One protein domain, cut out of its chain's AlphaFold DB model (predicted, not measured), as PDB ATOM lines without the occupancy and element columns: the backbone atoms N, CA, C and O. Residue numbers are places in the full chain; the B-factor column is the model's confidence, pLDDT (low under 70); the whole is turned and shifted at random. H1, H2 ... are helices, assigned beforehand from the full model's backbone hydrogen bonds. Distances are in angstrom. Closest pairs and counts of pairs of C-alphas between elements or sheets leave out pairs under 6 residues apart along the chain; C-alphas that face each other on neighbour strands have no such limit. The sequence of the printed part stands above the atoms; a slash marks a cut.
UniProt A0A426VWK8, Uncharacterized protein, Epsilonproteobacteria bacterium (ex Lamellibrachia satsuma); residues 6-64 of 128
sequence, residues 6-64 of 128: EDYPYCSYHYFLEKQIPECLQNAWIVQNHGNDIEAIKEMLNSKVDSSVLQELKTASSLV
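What this domain is: This is residues 6 to 64 of the 128 residues of an uncharacterized protein of Epsilonproteobacteria bacterium (ex Lamellibrachia satsuma) (UniProt A0A426VWK8). A small compact body of three short helices, H1, H2 and H3, whose centres make a triangle, has an arm at one side: after H3 the backbone reaches away from the body and ends in the longest helix, H4, which packs on none of the others. In the body H1 and H3 are side by side and run opposite ways, and H2 completes the triangle. The printed part has 59 residues with four named helices in the order H1, H2, H3, H4 and no named strand, and its class is all helix. The whole is loose, with a radius of gyration of the C-alphas of 14.0 A, and elongated, spanning 37 by 24 by 21 A; residues 46 to 64 stand free and make much of that length.

How they stand to each other: H1, residues 12 to 18, touches H3, residues 38 to 46, and the closest C-alphas are those of Leu 17 and Ile 38, 5.8 A apart. The two run opposite ways at a shallow tilt of 23 degrees. H2, residues 29 to 34, is close to H1 but not clearly touching it; the closest C-alphas, those of Phe 16 and Val 31, are 7.4 A apart. H1 and H2 run the same way at a shallow tilt of 29 degrees. H2 and H3 only just touch, with 3 pairs of C-alphas within 8 A, the closest being those of His 34 and Ile 41, 6.4 A apart. They run opposite ways at a steep tilt of 51 degrees. H4, residues 51 to 63, is apart from H1, H2 and H3. In H1, H2, H3 and H4 every O i to N i+4 pair is within hydrogen-bond range.

Where its parts are: The printed part begins at Glu 6, with its C-alpha at (176.923, 99.463, 144.105). H1 begins at Ser 12, C-alpha at (177.930, 93.867, 152.112), and ends at Glu 18. H2 runs from Trp 29 to His 34. H3 runs from Ile 38 to Asn 46, 12.2 A from first to last C-alpha. H4 runs from Ser 51 to Leu 63, 18.5 A long, and ends with C-alpha 63 at (156.125, 101.811, 172.933).

The domain as a whole: The C-alphas of Pro 9 and Leu 63, the two farthest apart, are 38.2 A apart. The body without residues 46 to 64 has 40 residues, spans 25 by 23 by 13 A and has a radius of gyration of 9.5 A. The printed part has no cut. The links from H2 to H3 and from H3 to H4 are tight, and the link from H1 to H2, 10 residues, is short. The mean pLDDT of the printed part is 83.9, and residues 62 to 64 are under 70.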
ATOM      1  N   GLU A   6     176.148 100.246 145.072       84.62
ATOM      2  CA  GLU A   6     176.923  99.463 144.105       84.62
ATOM      3  C   GLU A   6     178.328 100.042 143.900       84.62
ATOM      4  O   GLU A   6     179.295  99.295 143.762       84.62
ATOM      5  N   ASP A   7     178.462 101.370 143.967       86.19
ATOM      6  CA  ASP A   7     179.734 102.064 143.742       86.19
ATOM      7  C   ASP A   7     180.768 101.812 144.854       86.19
ATOM      8  O   ASP A   7     181.931 102.191 144.699       86.19
ATOM      9  N   TYR A   8     180.367 101.249 146.004       88.69
ATOM     10  CA  TYR A   8     181.272 100.964 147.117       88.69
ATOM     11  C   TYR A   8     181.699  99.487 147.114       88.69
ATOM     12  O   TYR A   8     180.910  98.627 147.513       88.69
ATOM     13  N   PRO A   9     182.952  99.158 146.733       84.00
ATOM     14  CA  PRO A   9     183.372  97.765 146.533       84.00
ATOM     15  C   PRO A   9     183.368  96.919 147.808       84.00
ATOM     16  O   PRO A   9     183.212  95.708 147.754       84.00
ATOM     17  N   TYR A  10     183.536  97.552 148.971       85.88
ATOM     18  CA  TYR A  10     183.636  96.868 150.263       85.88
ATOM     19  C   TYR A  10     182.299  96.813 151.019       85.88
ATOM     20  O   TYR A  10     182.275  96.586 152.228       85.88
ATOM     21  N   CYS A  11     181.181  97.068 150.334       86.31
ATOM     22  CA  CYS A  11     179.848  96.962 150.915       86.31
ATOM     23  C   CYS A  11     179.401  95.499 151.015       86.31
ATOM     24  O   CYS A  11     179.686  94.695 150.130       86.31
ATOM     25  N   SER A  12     178.594  95.174 152.028       87.38
ATOM     26  CA  SER A  12     177.930  93.867 152.112       87.38
ATOM     27  C   SER A  12     176.878  93.631 151.024       87.38
ATOM     28  O   SER A  12     176.479  92.491 150.810       87.38
ATOM     29  N   TYR A  13     176.472  94.692 150.314       88.12
ATOM     30  CA  TYR A  13     175.559  94.651 149.169       88.12
ATOM     31  C   TYR A  13     175.954  93.576 148.148       88.12
ATOM     32  O   TYR A  13     175.122  92.755 147.770       88.12
ATOM     33  N   HIS A  14     177.236  93.525 147.771       88.25
ATOM     34  CA  HIS A  14     177.734  92.586 146.759       88.25
ATOM     35  C   HIS A  14     177.609  91.132 147.214       88.25
ATOM     36  O   HIS A  14     177.124  90.295 146.459       88.25
ATOM     37  N   TYR A  15     177.917  90.837 148.483       89.25
ATOM     38  CA  TYR A  15     177.795  89.475 149.016       89.25
ATOM     39  C   TYR A  15     176.356  88.954 148.966       89.25
ATOM     40  O   TYR A  15     176.143  87.781 148.657       89.25
ATOM     41  N   PHE A  16     175.367  89.814 149.232       88.00
ATOM     42  CA  PHE A  16     173.959  89.417 149.182       88.00
ATOM     43  C   PHE A  16     173.466  89.123 147.758       88.00
ATOM     44  O   PHE A  16     172.625  88.243 147.593       88.00
ATOM     45  N   LEU A  17     174.000  89.804 146.737       84.44
ATOM     46  CA  LEU A  17     173.611  89.575 145.340       84.44
ATOM     47  C   LEU A  17     174.390  88.428 144.679       84.44
ATOM     48  O   LEU A  17     173.825  87.661 143.905       84.44
ATOM     49  N   GLU A  18     175.672  88.272 145.009       83.00
ATOM     50  CA  GLU A  18     176.552  87.249 144.428       83.00
ATOM     51  C   GLU A  18     176.400  85.868 145.089       83.00
ATOM     52  O   GLU A  18     177.066  84.912 144.690       83.00
ATOM     53  N   LYS A  19     175.542  85.748 146.114       72.56
ATOM     54  CA  LYS A  19     175.297  84.531 146.916       72.56
ATOM     55  C   LYS A  19     176.547  83.930 147.580       72.56
ATOM     56  O   LYS A  19     176.487  82.839 148.145       72.56
ATOM     57  N   GLN A  20     177.661  84.657 147.592       84.12
ATOM     58  CA  GLN A  20     178.883  84.306 148.313       84.12
ATOM     59  C   GLN A  20     178.841  84.926 149.709       84.12
ATOM     60  O   GLN A  20     179.555  85.877 150.017       84.12
ATOM     61  N   ILE A  21     177.946  84.408 150.551       87.44
ATOM     62  CA  ILE A  21     177.720  84.942 151.894       87.44
ATOM     63  C   ILE A  21     178.876  84.519 152.818       87.44
ATOM     64  O   ILE A  21     179.021  83.323 153.092       87.44
ATOM     65  N   PRO A  22     179.689  85.461 153.334       90.19
ATOM     66  CA  PRO A  22     180.724  85.136 154.308       90.19
ATOM     67  C   PRO A  22     180.095  84.648 155.618       90.19
ATOM     68  O   PRO A  22     178.958  84.992 155.939       90.19
ATOM     69  N   GLU A  23     180.854  83.890 156.413       91.62
ATOM     70  CA  GLU A  23     180.386  83.292 157.675       91.62
ATOM     71  C   GLU A  23     179.692  84.307 158.598       91.62
ATOM     72  O   GLU A  23     178.612  84.050 159.127       91.62
ATOM     73  N   CYS A  24     180.248  85.516 158.704       89.62
ATOM     74  CA  CYS A  24     179.699  86.583 159.537       89.62
ATOM     75  C   CYS A  24     178.311  87.092 159.099       89.62
ATOM     76  O   CYS A  24     177.628  87.733 159.896       89.62
ATOM     77  N   LEU A  25     177.883  86.819 157.861       88.75
ATOM     78  CA  LEU A  25     176.602  87.257 157.300       88.75
ATOM     79  C   LEU A  25     175.593  86.117 157.114       88.75
ATOM     80  O   LEU A  25     174.453  86.389 156.743       88.75
ATOM     81  N   GLN A  26     175.949  84.863 157.410       88.31
ATOM     82  CA  GLN A  26     175.041  83.716 157.249       88.31
ATOM     83  C   GLN A  26     173.759  83.850 158.084       88.31
ATOM     84  O   GLN A  26     172.681  83.465 157.645       88.31
ATOM     85  N   ASN A  27     173.869  84.463 159.265       90.56
ATOM     86  CA  ASN A  27     172.743  84.704 160.172       90.56
ATOM     87  C   ASN A  27     172.055  86.060 159.951       90.56
ATOM     88  O   ASN A  27     171.260  86.491 160.785       90.56
ATOM     89  N   ALA A  28     172.371  86.771 158.865       89.31
ATOM     90  CA  ALA A  28     171.700  88.023 158.558       89.31
ATOM     91  C   ALA A  28     170.223  87.768 158.228       89.31
ATOM     92  O   ALA A  28     169.879  86.828 157.511       89.31
ATOM     93  N   TRP A  29     169.351  88.666 158.687       89.44
ATOM     94  CA  TRP A  29     167.909  88.580 158.438       89.44
ATOM     95  C   TRP A  29     167.579  88.479 156.939       89.44
ATOM     96  O   TRP A  29     166.708  87.710 156.542       89.44
ATOM     97  N   ILE A  30     168.333  89.197 156.100       89.31
ATOM     98  CA  ILE A  30     168.195  89.184 154.636       89.31
ATOM     99  C   ILE A  30     168.414  87.776 154.071       89.31
ATOM    100  O   ILE A  30     167.638  87.318 153.239       89.31
ATOM    101  N   VAL A  31     169.434  87.063 154.554       87.81
ATOM    102  CA  VAL A  31     169.772  85.710 154.087       87.81
ATOM    103  C   VAL A  31     168.698  84.715 154.512       87.81
ATOM    104  O   VAL A  31     168.290  83.873 153.717       87.81
ATOM    105  N   GLN A  32     168.190  84.848 155.737       88.06
ATOM    106  CA  GLN A  32     167.177  83.947 156.286       88.06
ATOM    107  C   GLN A  32     165.809  84.085 155.608       88.06
ATOM    108  O   GLN A  32     165.125  83.083 155.418       88.06
ATOM    109  N   ASN A  33     165.408  85.306 155.238       88.38
ATOM    110  CA  ASN A  33     164.064  85.574 154.712       88.38
ATOM    111  C   ASN A  33     164.028  85.707 153.184       88.38
ATOM    112  O   ASN A  33     163.040  85.330 152.562       88.38
ATOM    113  N   HIS A  34     165.104  86.212 152.574       85.69
ATOM    114  CA  HIS A  34     165.154  86.546 151.149       85.69
ATOM    115  C   HIS A  34     166.363  85.954 150.413       85.69
ATOM    116  O   HIS A  34     166.555  86.256 149.243       85.69
ATOM    117  N   GLY A  35     167.173  85.081 151.031       80.44
ATOM    118  CA  GLY A  35     168.443  84.604 150.452       80.44
ATOM    119  C   GLY A  35     168.346  83.933 149.071       80.44
ATOM    120  O   GLY A  35     169.342  83.844 148.351       80.44
ATOM    121  N   ASN A  36     167.152  83.489 148.668       82.31
ATOM    122  CA  ASN A  36     166.909  82.905 147.350       82.31
ATOM    123  C   ASN A  36     166.439  83.916 146.289       82.31
ATOM    124  O   ASN A  36     166.538  83.602 145.103       82.31
ATOM    125  N   ASP A  37     165.985  85.104 146.694       88.00
ATOM    126  CA  ASP A  37     165.339  86.105 145.843       88.00
ATOM    127  C   ASP A  37     166.187  87.381 145.740       88.00
ATOM    128  O   ASP A  37     166.107  88.301 146.557       88.00
ATOM    129  N   ILE A  38     167.036  87.416 144.713       85.38
ATOM    130  CA  ILE A  38     167.969  88.520 144.462       85.38
ATOM    131  C   ILE A  38     167.213  89.815 144.132       85.38
ATOM    132  O   ILE A  38     167.630  90.889 144.566       85.38
ATOM    133  N   GLU A  39     166.100  89.727 143.399       86.19
ATOM    134  CA  GLU A  39     165.323  90.905 143.001       86.19
ATOM    135  C   GLU A  39     164.636  91.531 144.214       86.19
ATOM    136  O   GLU A  39     164.734  92.744 144.403       86.19
ATOM    137  N   ALA A  40     164.062  90.718 145.108       86.31
ATOM    138  CA  ALA A  40     163.503  91.216 146.363       86.31
ATOM    139  C   ALA A  40     164.569  91.874 147.257       86.31
ATOM    140  O   ALA A  40     164.323  92.931 147.842       86.31
ATOM    141  N   ILE A  41     165.775  91.296 147.341       87.38
ATOM    142  CA  ILE A  41     166.894  91.907 148.079       87.38
ATOM    143  C   ILE A  41     167.268  93.259 147.458       87.38
ATOM    144  O   ILE A  41     167.451  94.243 148.180       87.38
ATOM    145  N   LYS A  42     167.377  93.321 146.128       88.06
ATOM    146  CA  LYS A  42     167.743  94.539 145.405       88.06
ATOM    147  C   LYS A  42     166.694  95.632 145.577       88.06
ATOM    148  O   LYS A  42     167.061  96.781 145.827       88.06
ATOM    149  N   GLU A  43     165.416  95.287 145.476       88.50
ATOM    150  CA  GLU A  43     164.309  96.214 145.698       88.50
ATOM    151  C   GLU A  43     164.316  96.729 147.138       88.50
ATOM    152  O   GLU A  43     164.302  97.938 147.351       88.50
ATOM    153  N   MET A  44     164.453  95.844 148.128       86.31
ATOM    154  CA  MET A  44     164.511  96.223 149.540       86.31
ATOM    155  C   MET A  44     165.662  97.197 149.829       86.31
ATOM    156  O   MET A  44     165.440  98.237 150.449       86.31
ATOM    157  N   LEU A  45     166.882  96.894 149.367       86.75
ATOM    158  CA  LEU A  45     168.072  97.715 149.631       86.75
ATOM    159  C   LEU A  45     168.046  99.071 148.912       86.75
ATOM    160  O   LEU A  45     168.647 100.026 149.405       86.75
ATOM    161  N   ASN A  46     167.360  99.164 147.771       86.31
ATOM    162  CA  ASN A  46     167.239 100.403 146.996       86.31
ATOM    163  C   ASN A  46     165.917 101.150 147.234       86.31
ATOM    164  O   ASN A  46     165.746 102.271 146.742       86.31
ATOM    165  N   SER A  47     164.983 100.559 147.984       84.94
ATOM    166  CA  SER A  47     163.712 101.189 148.316       84.94
ATOM    167  C   SER A  47     163.950 102.476 149.106       84.94
ATOM    168  O   SER A  47     164.773 102.556 150.022       84.94
ATOM    169  N   LYS A  48     163.230 103.536 148.734       80.50
ATOM    170  CA  LYS A  48     163.231 104.758 149.534       80.50
ATOM    171  C   LYS A  48     162.415 104.486 150.783       80.50
ATOM    172  O   LYS A  48     161.254 104.105 150.687       80.50
ATOM    173  N   VAL A  49     163.018 104.729 151.940       75.19
ATOM    174  CA  VAL A  49     162.298 104.638 153.207       75.19
ATOM    175  C   VAL A  49     161.174 105.667 153.196       75.19
ATOM    176  O   VAL A  49     161.426 106.871 153.095       75.19
ATOM    177  N   ASP A  50     159.941 105.186 153.302       80.62
ATOM    178  CA  ASP A  50     158.780 106.042 153.485       80.62
ATOM    179  C   ASP A  50     158.890 106.745 154.847       80.62
ATOM    180  O   ASP A  50     159.078 106.119 155.898       80.62
ATOM    181  N   SER A  51     158.819 108.075 154.828       78.50
ATOM    182  CA  SER A  51     158.929 108.895 156.032       78.50
ATOM    183  C   SER A  51     157.786 108.632 157.015       78.50
ATOM    184  O   SER A  51     157.997 108.786 158.220       78.50
ATOM    185  N   SER A  52     156.621 108.199 156.523       79.19
ATOM    186  CA  SER A  52     155.474 107.810 157.347       79.19
ATOM    187  C   SER A  52     155.759 106.517 158.120       79.19
ATOM    188  O   SER A  52     155.723 106.519 159.350       79.19
ATOM    189  N   VAL A  53     156.204 105.465 157.427       80.50
ATOM    190  CA  VAL A  53     156.610 104.179 158.023       80.50
ATOM    191  C   VAL A  53     157.735 104.373 159.042       80.50
ATOM    192  O   VAL A  53     157.738 103.767 160.111       80.50
ATOM    193  N   LEU A  54     158.681 105.276 158.771       79.69
ATOM    194  CA  LEU A  54     159.747 105.599 159.720       79.69
ATOM    195  C   LEU A  54     159.211 106.248 161.007       79.69
ATOM    196  O   LEU A  54     159.735 105.978 162.092       79.69
ATOM    197  N   GLN A  55     158.192 107.107 160.916       80.50
ATOM    198  CA  GLN A  55     157.539 107.685 162.097       80.50
ATOM    199  C   GLN A  55     156.760 106.634 162.888       80.50
ATOM    200  O   GLN A  55     156.846 106.611 164.118       80.50
ATOM    201  N   GLU A  56     156.062 105.732 162.205       83.25
ATOM    202  CA  GLU A  56     155.364 104.612 162.838       83.25
ATOM    203  C   GLU A  56     156.338 103.681 163.562       83.25
ATOM    204  O   GLU A  56     156.142 103.397 164.743       83.25
ATOM    205  N   LEU A  57     157.453 103.304 162.926       79.69
ATOM    206  CA  LEU A  57     158.505 102.492 163.545       79.69
ATOM    207  C   LEU A  57     159.113 103.171 164.772       79.69
ATOM    208  O   LEU A  57     159.331 102.513 165.786       79.69
ATOM    209  N   LYS A  58     159.361 104.484 164.726       78.19
ATOM    210  CA  LYS A  58     159.830 105.238 165.901       78.19
ATOM    211  C   LYS A  58     158.816 105.213 167.035       78.19
ATOM    212  O   LYS A  58     159.204 105.100 168.196       78.19
ATOM    213  N   THR A  59     157.537 105.321 166.702       81.44
ATOM    214  CA  THR A  59     156.446 105.317 167.679       81.44
ATOM    215  C   THR A  59     156.313 103.930 168.305       81.44
ATOM    216  O   THR A  59     156.352 103.813 169.523       81.44
ATOM    217  N   ALA A  60     156.290 102.871 167.492       79.25
ATOM    218  CA  ALA A  60     156.272 101.481 167.937       79.25
ATOM    219  C   ALA A  60     157.513 101.122 168.770       79.25
ATOM    220  O   ALA A  60     157.390 100.566 169.853       79.25
ATOM    221  N   SER A  61     158.708 101.518 168.323       70.62
ATOM    222  CA  SER A  61     159.963 101.338 169.061       70.62
ATOM    223  C   SER A  61     159.957 102.056 170.416       70.62
ATOM    224  O   SER A  61     160.510 101.533 171.375       70.62
ATOM    225  N   SER A  62     159.298 103.216 170.510       68.25
ATOM    226  CA  SER A  62     159.126 103.950 171.773       68.25
ATOM    227  C   SER A  62     158.104 103.305 172.715       68.25
ATOM    228  O   SER A  62     158.167 103.536 173.919       68.25
ATOM    229  N   LEU A  63     157.151 102.537 172.175       69.56
ATOM    230  CA  LEU A  63     156.125 101.811 172.933       69.56
ATOM    231  C   LEU A  63     156.616 100.446 173.429       69.56
ATOM    232  O   LEU A  63     156.092  99.927 174.411       69.56
ATOM    233  N   VAL A  64     157.614  99.863 172.765       61.00
ATOM    234  CA  VAL A  64     158.298  98.661 173.243       61.00
ATOM    235  C   VAL A  64     159.194  99.063 174.415       61.00
ATOM    236  O   VAL A  64     160.119  99.854 174.246       61.00
TER     237      VAL A  64